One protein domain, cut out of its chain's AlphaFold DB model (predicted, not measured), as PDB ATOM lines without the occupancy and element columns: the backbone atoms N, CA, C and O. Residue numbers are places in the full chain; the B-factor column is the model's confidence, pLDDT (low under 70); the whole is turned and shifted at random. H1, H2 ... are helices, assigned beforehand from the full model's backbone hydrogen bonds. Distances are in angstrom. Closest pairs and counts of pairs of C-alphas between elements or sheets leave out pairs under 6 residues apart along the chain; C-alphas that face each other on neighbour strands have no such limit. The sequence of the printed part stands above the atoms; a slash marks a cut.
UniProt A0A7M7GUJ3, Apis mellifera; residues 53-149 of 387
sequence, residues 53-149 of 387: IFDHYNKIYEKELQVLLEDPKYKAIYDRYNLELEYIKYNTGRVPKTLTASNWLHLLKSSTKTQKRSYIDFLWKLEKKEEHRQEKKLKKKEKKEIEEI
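What this domain is: This is residues 53 to 149 of the 387 residues of a protein of Apis mellifera (UniProt A0A7M7GUJ3). One long straight helix, H4, makes the longest axis; its first part belongs to a small helical head, and its residues 129 to 149 stick out from that head as a free arm. In the head, H1 and H2 meet at a corner and open as a V, the short H3 sits between them near the corner, and the link from H2 to H3 passes close beside H4 around Trp 124. The printed part has 97 residues with four named helices, in the order H1, H2, H3, H4, and no named strand; its class is all helix. The whole is loose, with a radius of gyration of the C-alphas of 17.9 A, and spans 62 by 34 by 18 A, a flat outline.

Where its parts are: H4, residues 113 to 149, is the longest helix and measures 54.2 A from first to last C-alpha; it ends at C-alpha 149, (-34.427, -16.319, -101.782). H3, residues 101 to 109, is 12.4 A long. H2, residues 72 to 92, is 30.0 A long and begins at C-alpha 72, (-3.454, 37.237, -109.296). H1, residues 53 to 69, is 24.3 A long and begins at C-alpha 53, (-15.895, 11.783, -122.209).

How they stand to each other: H4 touches no helix. H3 and H4 are close but not clearly touching, with the C-alphas of Leu 107 and Lys 116 the closest at 6.0 A; they run opposite ways at a shallow tilt of 26 degrees. H2 and H4 are near each other, with 6 pairs of C-alphas within 10 A. H1 and H4 are apart. H3 touches H1, whose residues 58 to 65 alone take part; the closest C-alphas, of Glu 62 and Ala 101, are 5.2 A apart, and the two run the same way at a steep tilt of 41 degrees. H2, with residues 74 to 78 alone, only just touches H3, with 3 pairs of C-alphas within 8 A; the closest, of Tyr 78 and Leu 108, are 7.2 A apart, and the lines are about perpendicular at 75 degrees. H1 and H2 only just touch, with 3 pairs within 8 A, and touch only at the corner by their link; the closest C-alphas are those of Leu 69 and Lys 75, 5.0 A apart, and the helices run opposite ways at a steep tilt of 63 degrees. In H1, H2, H3 and H4 every O i to N i+4 pair is within hydrogen-bond range.

The domain as a whole: The two C-alphas farthest apart, of Pro 72 and Ile 149, are 62.3 A from each other. Residues 129 to 149 of H4 stand free; without them the body has 76 residues and spans 32 by 31 by 19 A. The printed part has no cut. The links H1 to H2 and H3 to H4 are tight, and the link H2 to H3 is short. The mean pLDDT of the printed part is 89.7, and residues 148 to 149 are under 70.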
ATOM      1  N   ILE A  53     -15.582  10.450-121.683       90.69
ATOM      2  CA  ILE A  53     -15.895  11.783-122.209       90.69
ATOM      3  C   ILE A  53     -15.972  12.824-121.092       90.69
ATOM      4  O   ILE A  53     -15.500  13.950-121.256       90.69
ATOM      5  N   PHE A  54     -16.559  12.467-119.949       88.69
ATOM      6  CA  PHE A  54     -16.593  13.341-118.781       88.69
ATOM      7  C   PHE A  54     -15.178  13.715-118.324       88.69
ATOM      8  O   PHE A  54     -14.890  14.903-118.175       88.69
ATOM      9  N   ASP A  55     -14.293  12.726-118.196       91.06
ATOM     10  CA  ASP A  55     -12.901  12.917-117.789       91.06
ATOM     11  C   ASP A  55     -12.127  13.748-118.826       91.06
ATOM     12  O   ASP A  55     -11.393  14.663-118.458       91.06
ATOM     13  N   HIS A  56     -12.337  13.499-120.124       91.88
ATOM     14  CA  HIS A  56     -11.729  14.281-121.207       91.88
ATOM     15  C   HIS A  56     -12.049  15.779-121.092       91.88
ATOM     16  O   HIS A  56     -11.144  16.611-121.071       91.88
ATOM     17  N   TYR A  57     -13.330  16.136-120.963       91.69
ATOM     18  CA  TYR A  57     -13.719  17.542-120.855       91.69
ATOM     19  C   TYR A  57     -13.358  18.169-119.509       91.69
ATOM     20  O   TYR A  57     -13.110  19.371-119.458       91.69
ATOM     21  N   ASN A  58     -13.322  17.397-118.422       90.88
ATOM     22  CA  ASN A  58     -12.848  17.922-117.144       90.88
ATOM     23  C   ASN A  58     -11.379  18.322-117.221       90.88
ATOM     24  O   ASN A  58     -11.064  19.414-116.770       90.88
ATOM     25  N   LYS A  59     -10.524  17.533-117.885       93.50
ATOM     26  CA  LYS A  59      -9.122  17.916-118.125       93.50
ATOM     27  C   LYS A  59      -9.003  19.221-118.913       93.50
ATOM     28  O   LYS A  59      -8.133  20.034-118.625       93.50
ATOM     29  N   ILE A  60      -9.876  19.440-119.899       92.50
ATOM     30  CA  ILE A  60      -9.921  20.708-120.649       92.50
ATOM     31  C   ILE A  60     -10.278  21.869-119.712       92.50
ATOM     32  O   ILE A  60      -9.604  22.894-119.719       92.50
ATOM     33  N   TYR A  61     -11.294  21.700-118.864       92.25
ATOM     34  CA  TYR A  61     -11.686  22.739-117.910       92.25
ATOM     35  C   TYR A  61     -10.672  22.959-116.793       92.25
ATOM     36  O   TYR A  61     -10.558  24.072-116.301       92.25
ATOM     37  N   GLU A  62      -9.949  21.925-116.373       94.00
ATOM     38  CA  GLU A  62      -8.853  22.043-115.410       94.00
ATOM     39  C   GLU A  62      -7.735  22.908-115.981       94.00
ATOM     40  O   GLU A  62      -7.271  23.812-115.293       94.00
ATOM     41  N   LYS A  63      -7.379  22.714-117.257       94.50
ATOM     42  CA  LYS A  63      -6.430  23.588-117.958       94.50
ATOM     43  C   LYS A  63      -6.950  25.024-118.074       94.50
ATOM     44  O   LYS A  63      -6.221  25.946-117.737       94.50
ATOM     45  N   GLU A  64      -8.208  25.222-118.485       92.38
ATOM     46  CA  GLU A  64      -8.829  26.564-118.551       92.38
ATOM     47  C   GLU A  64      -8.811  27.250-117.176       92.38
ATOM     48  O   GLU A  64      -8.521  28.439-117.073       92.38
ATOM     49  N   LEU A  65      -9.087  26.499-116.107       93.81
ATOM     50  CA  LEU A  65      -9.062  27.011-114.741       93.81
ATOM     51  C   LEU A  65      -7.643  27.362-114.289       93.81
ATOM     52  O   LEU A  65      -7.466  28.410-113.683       93.81
ATOM     53  N   GLN A  66      -6.649  26.521-114.580       94.31
ATOM     54  CA  GLN A  66      -5.248  26.788-114.241       94.31
ATOM     55  C   GLN A  66      -4.754  28.073-114.903       94.31
ATOM     56  O   GLN A  66      -4.291  28.959-114.192       94.31
ATOM     57  N   VAL A  67      -4.967  28.219-116.215       95.44
ATOM     58  CA  VAL A  67      -4.618  29.437-116.968       95.44
ATOM     59  C   VAL A  67      -5.297  30.668-116.366       95.44
ATOM     60  O   VAL A  67      -4.689  31.719-116.212       95.44
ATOM     61  N   LEU A  68      -6.564  30.546-115.968       93.00
ATOM     62  CA  LEU A  68      -7.297  31.660-115.372       93.00
ATOM     63  C   LEU A  68      -6.808  32.009-113.953       93.00
ATOM     64  O   LEU A  68      -6.917  33.161-113.549       93.00
ATOM     65  N   LEU A  69      -6.268  31.046-113.201       93.44
ATOM     66  CA  LEU A  69      -5.712  31.248-111.856       93.44
ATOM     67  C   LEU A  69      -4.266  31.768-111.851       93.44
ATOM     68  O   LEU A  69      -3.784  32.165-110.789       93.44
ATOM     69  N   GLU A  70      -3.581  31.784-112.998       94.44
ATOM     70  CA  GLU A  70      -2.277  32.448-113.143       94.44
ATOM     71  C   GLU A  70      -2.395  33.963-112.919       94.44
ATOM     72  O   GLU A  70      -1.479  34.580-112.376       94.44
ATOM     73  N   ASP A  71      -3.545  34.557-113.253       93.50
ATOM     74  CA  ASP A  71      -3.846  35.952-112.942       93.50
ATOM     75  C   ASP A  71      -4.100  36.130-111.423       93.50
ATOM     76  O   ASP A  71      -5.064  35.565-110.874       93.50
ATOM     77  N   PRO A  72      -3.301  36.969-110.725       94.50
ATOM     78  CA  PRO A  72      -3.454  37.237-109.296       94.50
ATOM     79  C   PRO A  72      -4.864  37.683-108.895       94.50
ATOM     80  O   PRO A  72      -5.336  37.357-107.801       94.50
ATOM     81  N   LYS A  73      -5.569  38.399-109.780       92.75
ATOM     82  CA  LYS A  73      -6.934  38.872-109.537       92.75
ATOM     83  C   LYS A  73      -7.898  37.706-109.360       92.75
ATOM     84  O   LYS A  73      -8.692  37.690-108.417       92.75
ATOM     85  N   TYR A  74      -7.851  36.731-110.263       92.19
ATOM     86  CA  TYR A  74      -8.737  35.571-110.210       92.19
ATOM     87  C   TYR A  74      -8.342  34.604-109.099       92.19
ATOM     88  O   TYR A  74      -9.235  34.032-108.471       92.19
ATOM     89  N   LYS A  75      -7.048  34.497-108.784       94.06
ATOM     90  CA  LYS A  75      -6.561  33.733-107.632       94.06
ATOM     91  C   LYS A  75      -7.112  34.264-106.305       94.06
ATOM     92  O   LYS A  75      -7.727  33.511-105.557       94.06
ATOM     93  N   ALA A  76      -7.031  35.574-106.065       93.25
ATOM     94  CA  ALA A  76      -7.600  36.186-104.860       93.25
ATOM     95  C   ALA A  76      -9.123  35.971-104.757       93.25
ATOM     96  O   ALA A  76      -9.672  35.729-103.678       93.25
ATOM     97  N   ILE A  77      -9.829  36.035-105.893       91.38
ATOM     98  CA  ILE A  77     -11.268  35.758-105.958       91.38
ATOM     99  C   ILE A  77     -11.564  34.286-105.627       91.38
ATOM    100  O   ILE A  77     -12.533  34.016-104.914       91.38
ATOM    101  N   TYR A  78     -10.756  33.359-106.140       93.50
ATOM    102  CA  TYR A  78     -10.867  31.923-105.894       93.50
ATOM    103  C   TYR A  78     -10.667  31.586-104.412       93.50
ATOM    104  O   TYR A  78     -11.542  30.958-103.810       93.50
ATOM    105  N   ASP A  79      -9.598  32.094-103.797       93.25
ATOM    106  CA  ASP A  79      -9.282  31.866-102.381       93.25
ATOM    107  C   ASP A  79     -10.380  32.417-101.465       93.25
ATOM    108  O   ASP A  79     -10.862  31.732-100.559       93.25
ATOM    109  N   ARG A  80     -10.884  33.620-101.769       92.31
ATOM    110  CA  ARG A  80     -12.033  34.197-101.062       92.31
ATOM    111  C   ARG A  80     -13.273  33.304-101.146       92.31
ATOM    112  O   ARG A  80     -14.011  33.196-100.167       92.31
ATOM    113  N   TYR A  81     -13.540  32.688-102.299       90.56
ATOM    114  CA  TYR A  81     -14.690  31.791-102.430       90.56
ATOM    115  C   TYR A  81     -14.493  30.461-101.712       90.56
ATOM    116  O   TYR A  81     -15.478  29.950-101.188       90.56
ATOM    117  N   ASN A  82     -13.275  29.922-101.637       92.00
ATOM    118  CA  ASN A  82     -13.003  28.747-100.806       92.00
ATOM    119  C   ASN A  82     -13.392  29.008 -99.347       92.00
ATOM    120  O   ASN A  82     -14.177  28.246 -98.783       92.00
ATOM    121  N   LEU A  83     -12.965  30.145 -98.789       92.81
ATOM    122  CA  LEU A  83     -13.341  30.554 -97.433       92.81
ATOM    123  C   LEU A  83     -14.862  30.738 -97.282       92.81
ATOM    124  O   LEU A  83     -15.451  30.309 -96.288       92.81
ATOM    125  N   GLU A  84     -15.537  31.334 -98.274       90.94
ATOM    126  CA  GLU A  84     -17.001  31.468 -98.238       90.94
ATOM    127  C   GLU A  84     -17.703  30.098 -98.263       90.94
ATOM    128  O   GLU A  84     -18.696  29.903 -97.559       90.94
ATOM    129  N   LEU A  85     -17.203  29.134 -99.041       91.69
ATOM    130  CA  LEU A  85     -17.761  27.781 -99.096       91.69
ATOM    131  C   LEU A  85     -17.573  27.031 -97.777       91.69
ATOM    132  O   LEU A  85     -18.510  26.369 -97.328       91.69
ATOM    133  N   GLU A  86     -16.412  27.158 -97.138       91.38
ATOM    134  CA  GLU A  86     -16.156  26.593 -95.811       91.38
ATOM    135  C   GLU A  86     -17.108  27.177 -94.765       91.38
ATOM    136  O   GLU A  86     -17.756  26.432 -94.027       91.38
ATOM    137  N   TYR A  87     -17.298  28.497 -94.781       92.62
ATOM    138  CA  TYR A  87     -18.258  29.174 -93.914       92.62
ATOM    139  C   TYR A  87     -19.703  28.688 -94.138       92.62
ATOM    140  O   TYR A  87     -20.433  28.408 -93.185       92.62
ATOM    141  N   ILE A  88     -20.141  28.536 -95.396       90.25
ATOM    142  CA  ILE A  88     -21.484  28.013 -95.715       90.25
ATOM    143  C   ILE A  88     -21.622  26.554 -95.268       90.25
ATOM    144  O   ILE A  88     -22.684  26.166 -94.764       90.25
ATOM    145  N   LYS A  89     -20.568  25.748 -95.434       91.00
ATOM    146  CA  LYS A  89     -20.531  24.347 -95.006       91.00
ATOM    147  C   LYS A  89     -20.677  24.239 -93.489       91.00
ATOM    148  O   LYS A  89     -21.480  23.424 -93.049       91.00
ATOM    149  N   TYR A  90     -19.992  25.092 -92.727       92.94
ATOM    150  CA  TYR A  90     -20.112  25.154 -91.270       92.94
ATOM    151  C   TYR A  90     -21.525  25.555 -90.816       92.94
ATOM    152  O   TYR A  90     -22.126  24.872 -89.995       92.94
ATOM    153  N   ASN A  91     -22.100  26.611 -91.401       91.44
ATOM    154  CA  ASN A  91     -23.395  27.133 -90.947       91.44
ATOM    155  C   ASN A  91     -24.604  26.308 -91.389       91.44
ATOM    156  O   ASN A  91     -25.590  26.209 -90.667       91.44
ATOM    157  N   THR A  92     -24.586  25.800 -92.624       88.88
ATOM    158  CA  THR A  92     -25.787  25.218 -93.250       88.88
ATOM    159  C   THR A  92     -25.619  23.762 -93.659       88.88
ATOM    160  O   THR A  92     -26.619  23.086 -93.892       88.88
ATOM    161  N   GLY A  93     -24.383  23.287 -93.837       86.44
ATOM    162  CA  GLY A  93     -24.099  21.975 -94.426       86.44
ATOM    163  C   GLY A  93     -24.564  21.802 -95.882       86.44
ATOM    164  O   GLY A  93     -24.452  20.708 -96.435       86.44
ATOM    165  N   ARG A  94     -25.086  22.855 -96.533       89.44
ATOM    166  CA  ARG A  94     -25.636  22.817 -97.903       89.44
ATOM    167  C   ARG A  94     -24.576  23.130 -98.956       89.44
ATOM    168  O   ARG A  94     -24.721  24.054 -99.751       89.44
ATOM    169  N   VAL A  95     -23.492  22.361 -98.941       91.00
ATOM    170  CA  VAL A  95     -22.373  22.489 -99.885       91.00
ATOM    171  C   VAL A  95     -22.042  21.100-100.433       91.00
ATOM    172  O   VAL A  95     -22.026  20.144 -99.653       91.00
ATOM    173  N   PRO A  96     -21.825  20.947-101.751       91.62
ATOM    174  CA  PRO A  96     -21.433  19.665-102.326       91.62
ATOM    175  C   PRO A  96     -20.056  19.203-101.819       91.62
ATOM    176  O   PRO A  96     -19.222  20.029-101.444       91.62
ATOM    177  N   LYS A  97     -19.791  17.890-101.834       87.25
ATOM    178  CA  LYS A  97     -18.519  17.322-101.336       87.25
ATOM    179  C   LYS A  97     -17.309  17.768-102.150       87.25
ATOM    180  O   LYS A  97     -16.263  18.060-101.580       87.25
ATOM    181  N   THR A  98     -17.444  17.783-103.476       87.94
ATOM    182  CA  THR A  98     -16.377  18.172-104.406       87.94
ATOM    183  C   THR A  98     -16.940  19.046-105.521       87.94
ATOM    184  O   THR A  98     -18.043  18.822-106.024       87.94
ATOM    185  N   LEU A  99     -16.181  20.073-105.905       89.50
ATOM    186  CA  LEU A  99     -16.506  20.947-107.027       89.50
ATOM    187  C   LEU A  99     -15.586  20.621-108.201       89.50
ATOM    188  O   LEU A  99     -14.370  20.585-108.052       89.50
ATOM    189  N   THR A 100     -16.171  20.401-109.378       90.44
ATOM    190  CA  THR A 100     -15.407  20.184-110.612       90.44
ATOM    191  C   THR A 100     -14.827  21.500-111.134       90.44
ATOM    192  O   THR A 100     -15.354  22.578-110.840       90.44
ATOM    193  N   ALA A 101     -13.799  21.433-111.987       91.19
ATOM    194  CA  ALA A 101     -13.224  22.624-112.621       91.19
ATOM    195  C   ALA A 101     -14.267  23.442-113.406       91.19
ATOM    196  O   ALA A 101     -14.280  24.668-113.348       91.19
ATOM    197  N   SER A 102     -15.237  22.776-114.050       88.12
ATOM    198  CA  SER A 102     -16.358  23.468-114.701       88.12
ATOM    199  C   SER A 102     -17.208  24.281-113.725       88.12
ATOM    200  O   SER A 102     -17.724  25.332-114.107       88.12
ATOM    201  N   ASN A 103     -17.424  23.776-112.508       90.88
ATOM    202  CA  ASN A 103     -18.217  24.477-111.502       90.88
ATOM    203  C   ASN A 103     -17.456  25.717-111.021       90.88
ATOM    204  O   ASN A 103     -18.053  26.782-110.885       90.88
ATOM    205  N   TRP A 104     -16.137  25.602-110.845       91.75
ATOM    206  CA  TRP A 104     -15.265  26.725-110.502       91.75
ATOM    207  C   TRP A 104     -15.265  27.816-111.566       91.75
ATOM    208  O   TRP A 104     -15.526  28.973-111.247       91.75
ATOM    209  N   LEU A 105     -15.092  27.456-112.838       90.75
ATOM    210  CA  LEU A 105     -15.169  28.407-113.949       90.75
ATOM    211  C   LEU A 105     -16.514  29.149-113.981       90.75
ATOM    212  O   LEU A 105     -16.555  30.353-114.221       90.75
ATOM    213  N   HIS A 106     -17.620  28.457-113.689       88.12
ATOM    214  CA  HIS A 106     -18.935  29.091-113.588       88.12
ATOM    215  C   HIS A 106     -19.018  30.075-112.406       88.12
ATOM    216  O   HIS A 106     -19.540  31.181-112.554       88.12
ATOM    217  N   LEU A 107     -18.498  29.701-111.233       90.38
ATOM    218  CA  LEU A 107     -18.489  30.555-110.040       90.38
ATOM    219  C   LEU A 107     -17.639  31.815-110.232       90.38
ATOM    220  O   LEU A 107     -18.057  32.893-109.807       90.38
ATOM    221  N   LEU A 108     -16.493  31.692-110.906       89.69
ATOM    222  CA  LEU A 108     -15.598  32.810-111.209       89.69
ATOM    223  C   LEU A 108     -16.214  33.779-112.229       89.69
ATOM    224  O   LEU A 108     -16.073  34.990-112.072       89.69
ATOM    225  N   LYS A 109     -16.956  33.264-113.220       85.69
ATOM    226  CA  LYS A 109     -17.681  34.079-114.216       85.69
ATOM    227  C   LYS A 109     -18.961  34.719-113.655       85.69
ATOM    228  O   LYS A 109     -19.425  35.728-114.177       85.69
ATOM    229  N   SER A 110     -19.544  34.157-112.596       85.50
ATOM    230  CA  SER A 110     -20.765  34.689-111.977       85.50
ATOM    231  C   SER A 110     -20.488  36.027-111.279       85.50
ATOM    232  O   SER A 110     -19.594  36.125-110.439       85.50
ATOM    233  N   SER A 111     -21.287  37.060-111.549       79.25
ATOM    234  CA  SER A 111     -21.083  38.394-110.963       79.25
ATOM    235  C   SER A 111     -21.653  38.497-109.542       79.25
ATOM    236  O   SER A 111     -20.954  38.892-108.610       79.25
ATOM    237  N   THR A 112     -22.893  38.050-109.325       87.38
ATOM    238  CA  THR A 112     -23.621  38.301-108.065       87.38
ATOM    239  C   THR A 112     -23.441  37.205-107.007       87.38
ATOM    240  O   THR A 112     -23.325  36.015-107.312       87.38
ATOM    241  N   LYS A 113     -23.467  37.597-105.724       85.94
ATOM    242  CA  LYS A 113     -23.393  36.673-104.575       85.94
ATOM    243  C   LYS A 113     -24.593  35.720-104.524       85.94
ATOM    244  O   LYS A 113     -24.442  34.534-104.238       85.94
ATOM    245  N   THR A 114     -25.781  36.219-104.861       87.94
ATOM    246  CA  THR A 114     -27.025  35.435-104.875       87.94
ATOM    247  C   THR A 114     -26.992  34.326-105.924       87.94
ATOM    248  O   THR A 114     -27.346  33.192-105.610       87.94
ATOM    249  N   GLN A 115     -26.508  34.613-107.142       85.69
ATOM    250  CA  GLN A 115     -26.361  33.592-108.189       85.69
ATOM    251  C   GLN A 115     -25.397  32.486-107.760       85.69
ATOM    252  O   GLN A 115     -25.716  31.310-107.912       85.69
ATOM    253  N   LYS A 116     -24.261  32.847-107.150       88.38
ATOM    254  CA  LYS A 116     -23.284  31.876-106.633       88.38
ATOM    255  C   LYS A 116     -23.895  30.972-105.567       88.38
ATOM    256  O   LYS A 116     -23.838  29.754-105.698       88.38
ATOM    257  N   ARG A 117     -24.551  31.550-104.555       88.69
ATOM    258  CA  ARG A 117     -25.219  30.784-103.486       88.69
ATOM    259  C   ARG A 117     -26.307  29.863-104.029       88.69
ATOM    260  O   ARG A 117     -26.363  28.697-103.651       88.69
ATOM    261  N   SER A 118     -27.133  30.361-104.949       90.00
ATOM    262  CA  SER A 118     -28.166  29.556-105.605       90.00
ATOM    263  C   SER A 118     -27.568  28.405-106.418       90.00
ATOM    264  O   SER A 118     -28.112  27.303-106.397       90.00
ATOM    265  N   TYR A 119     -26.436  28.631-107.089       90.56
ATOM    266  CA  TYR A 119     -25.734  27.598-107.844       90.56
ATOM    267  C   TYR A 119     -25.146  26.510-106.934       90.56
ATOM    268  O   TYR A 119     -25.307  25.328-107.223       90.56
ATOM    269  N   ILE A 120     -24.542  26.878-105.802       91.94
ATOM    270  CA  ILE A 120     -24.029  25.911-104.817       91.94
ATOM    271  C   ILE A 120     -25.157  25.078-104.202       91.94
ATOM    272  O   ILE A 120     -25.059  23.852-104.165       91.94
ATOM    273  N   ASP A 121     -26.254  25.718-103.793       91.56
ATOM    274  CA  ASP A 121     -27.438  25.018-103.282       91.56
ATOM    275  C   ASP A 121     -28.032  24.073-104.342       91.56
ATOM    276  O   ASP A 121     -28.420  22.944-104.041       91.56
ATOM    277  N   PHE A 122     -28.038  24.489-105.613       91.44
ATOM    278  CA  PHE A 122     -28.420  23.631-106.734       91.44
ATOM    279  C   PHE A 122     -27.498  22.409-106.879       91.44
ATOM    280  O   PHE A 122     -28.002  21.292-107.014       91.44
ATOM    281  N   LEU A 123     -26.173  22.586-106.814       93.06
ATOM    282  CA  LEU A 123     -25.211  21.479-106.884       93.06
ATOM    283  C   LEU A 123     -25.380  20.500-105.714       93.06
ATOM    284  O   LEU A 123     -25.414  19.289-105.931       93.06
ATOM    285  N   TRP A 124     -25.568  21.007-104.496       94.56
ATOM    286  CA  TRP A 124     -25.838  20.178-103.319       94.56
ATOM    287  C   TRP A 124     -27.149  19.385-103.462       94.56
ATOM    288  O   TRP A 124     -27.184  18.181-103.209       94.56
ATOM    289  N   LYS A 125     -28.224  20.021-103.953       93.75
ATOM    290  CA  LYS A 125     -29.498  19.340-104.251       93.75
ATOM    291  C   LYS A 125     -29.334  18.232-105.291       93.75
ATOM    292  O   LYS A 125     -29.990  17.195-105.177       93.75
ATOM    293  N   LEU A 126     -28.491  18.435-106.306       90.44
ATOM    294  CA  LEU A 126     -28.182  17.398-107.292       90.44
ATOM    295  C   LEU A 126     -27.455  16.211-106.654       90.44
ATOM    296  O   LEU A 126     -27.847  15.073-106.910       90.44
ATOM    297  N   GLU A 127     -26.459  16.466-105.805       92.69
ATOM    298  CA  GLU A 127     -25.725  15.419-105.085       92.69
ATOM    299  C   GLU A 127     -26.662  14.606-104.183       92.69
ATOM    300  O   GLU A 127     -26.746  13.386-104.323       92.69
ATOM    301  N   LYS A 128     -27.476  15.275-103.356       92.25
ATOM    302  CA  LYS A 128     -28.462  14.615-102.480       92.25
ATOM    303  C   LYS A 128     -29.487  13.792-103.254       92.25
ATOM    304  O   LYS A 128     -29.898  12.719-102.816       92.25
ATOM    305  N   LYS A 129     -29.902  14.272-104.429       92.38
ATOM    306  CA  LYS A 129     -30.806  13.528-105.313       92.38
ATOM    307  C   LYS A 129     -30.158  12.250-105.847       92.38
ATOM    308  O   LYS A 129     -30.865  11.252-105.999       92.38
ATOM    309  N   GLU A 130     -28.863  12.278-106.150       89.44
ATOM    310  CA  GLU A 130     -28.131  11.101-106.618       89.44
ATOM    311  C   GLU A 130     -27.871  10.107-105.480       89.44
ATOM    312  O   GLU A 130     -28.147   8.923-105.665       89.44
ATOM    313  N   GLU A 131     -27.475  10.572-104.289       90.00
ATOM    314  CA  GLU A 131     -27.343   9.737-103.080       90.00
ATOM    315  C   GLU A 131     -28.650   8.981-102.797       90.00
ATOM    316  O   GLU A 131     -28.690   7.750-102.783       90.00
ATOM    317  N   HIS A 132     -29.771   9.701-102.734       92.06
ATOM    318  CA  HIS A 132     -31.083   9.096-102.519       92.06
ATOM    319  C   HIS A 132     -31.503   8.137-103.653       92.06
ATOM    320  O   HIS A 132     -32.201   7.143-103.427       92.06
ATOM    321  N   ARG A 133     -31.091   8.395-104.904       91.06
ATOM    322  CA  ARG A 133     -31.319   7.467-106.024       91.06
ATOM    323  C   ARG A 133     -30.513   6.179-105.844       91.06
ATOM    324  O   ARG A 133     -31.040   5.110-106.156       91.06
ATOM    325  N   GLN A 134     -29.271   6.267-105.371       90.00
ATOM    326  CA  GLN A 134     -28.419   5.112-105.091       90.00
ATOM    327  C   GLN A 134     -28.967   4.290-103.923       90.00
ATOM    328  O   GLN A 134     -29.169   3.089-104.086       90.00
ATOM    329  N   GLU A 135     -29.353   4.930-102.820       91.06
ATOM    330  CA  GLU A 135     -30.013   4.270-101.686       91.06
ATOM    331  C   GLU A 135     -31.284   3.528-102.116       91.06
ATOM    332  O   GLU A 135     -31.492   2.367-101.769       91.06
ATOM    333  N   LYS A 136     -32.130   4.159-102.941       90.75
ATOM    334  CA  LYS A 136     -33.325   3.505-103.495       90.75
ATOM    335  C   LYS A 136     -32.992   2.309-104.382       90.75
ATOM    336  O   LYS A 136     -33.774   1.361-104.421       90.75
ATOM    337  N   LYS A 137     -31.885   2.351-105.130       89.69
ATOM    338  CA  LYS A 137     -31.432   1.217-105.948       89.69
ATOM    339  C   LYS A 137     -30.939   0.071-105.067       89.69
ATOM    340  O   LYS A 137     -31.317  -1.060-105.345       89.69
ATOM    341  N   LEU A 138     -30.164   0.360-104.021       90.56
ATOM    342  CA  LEU A 138     -29.673  -0.634-103.061       90.56
ATOM    343  C   LEU A 138     -30.835  -1.318-102.336       90.56
ATOM    344  O   LEU A 138     -31.003  -2.521-102.483       90.56
ATOM    345  N   LYS A 139     -31.759  -0.542-101.752       89.81
ATOM    346  CA  LYS A 139     -32.979  -1.073-101.114       89.81
ATOM    347  C   LYS A 139     -33.833  -1.925-102.058       89.81
ATOM    348  O   LYS A 139     -34.502  -2.858-101.629       89.81
ATOM    349  N   LYS A 140     -33.867  -1.597-103.355       87.81
ATOM    350  CA  LYS A 140     -34.560  -2.416-104.366       87.81
ATOM    351  C   LYS A 140     -33.814  -3.709-104.686       87.81
ATOM    352  O   LYS A 140     -34.482  -4.695-104.966       87.81
ATOM    353  N   LYS A 141     -32.479  -3.700-104.702       86.94
ATOM    354  CA  LYS A 141     -31.670  -4.911-104.886       86.94
ATOM    355  C   LYS A 141     -31.827  -5.847-103.694       86.94
ATOM    356  O   LYS A 141     -32.224  -6.977-103.908       86.94
ATOM    357  N   GLU A 142     -31.691  -5.329-102.476       85.12
ATOM    358  CA  GLU A 142     -31.899  -6.089-101.235       85.12
ATOM    359  C   GLU A 142     -33.291  -6.736-101.201       85.12
ATOM    360  O   GLU A 142     -33.426  -7.924-100.940       85.12
ATOM    361  N   LYS A 143     -34.346  -5.985-101.550       84.69
ATOM    362  CA  LYS A 143     -35.706  -6.542-101.652       84.69
ATOM    363  C   LYS A 143     -35.825  -7.646-102.701       84.69
ATOM    364  O   LYS A 143     -36.494  -8.636-102.437       84.69
ATOM    365  N   LYS A 144     -35.193  -7.481-103.866       81.00
ATOM    366  CA  LYS A 144     -35.190  -8.499-104.928       81.00
ATOM    367  C   LYS A 144     -34.423  -9.748-104.520       81.00
ATOM    368  O   LYS A 144     -34.905 -10.833-104.789       81.00
ATOM    369  N   GLU A 145     -33.287  -9.596-103.851       79.75
ATOM    370  CA  GLU A 145     -32.501 -10.713-103.322       79.75
ATOM    371  C   GLU A 145     -33.306 -11.477-102.257       79.75
ATOM    372  O   GLU A 145     -33.405 -12.697-102.319       79.75
ATOM    373  N   ILE A 146     -33.994 -10.771-101.349       76.38
ATOM    374  CA  ILE A 146     -34.907 -11.383-100.367       76.38
ATOM    375  C   ILE A 146     -36.094 -12.087-101.053       76.38
ATOM    376  O   ILE A 146     -36.511 -13.161-100.622       76.38
ATOM    377  N   GLU A 147     -36.662 -11.493-102.105       73.31
ATOM    378  CA  GLU A 147     -37.744 -12.095-102.894       73.31
ATOM    379  C   GLU A 147     -37.269 -13.318-103.692       73.31
ATOM    380  O   GLU A 147     -37.994 -14.305-103.740       73.31
ATOM    381  N   GLU A 148     -36.068 -13.298-104.275       67.19
ATOM    382  CA  GLU A 148     -35.465 -14.433-104.990       67.19
ATOM    383  C   GLU A 148     -35.155 -15.592-104.036       67.19
ATOM    384  O   GLU A 148     -35.515 -16.731-104.336       67.19
ATOM    385  N   ILE A 149     -34.625 -15.311-102.839       66.25
ATOM    386  CA  ILE A 149     -34.427 -16.319-101.782       66.25
ATOM    387  C   ILE A 149     -35.762 -16.978-101.393       66.25
ATOM    388  O   ILE A 149     -35.816 -18.191-101.212       66.25
TER     389      ILE A 149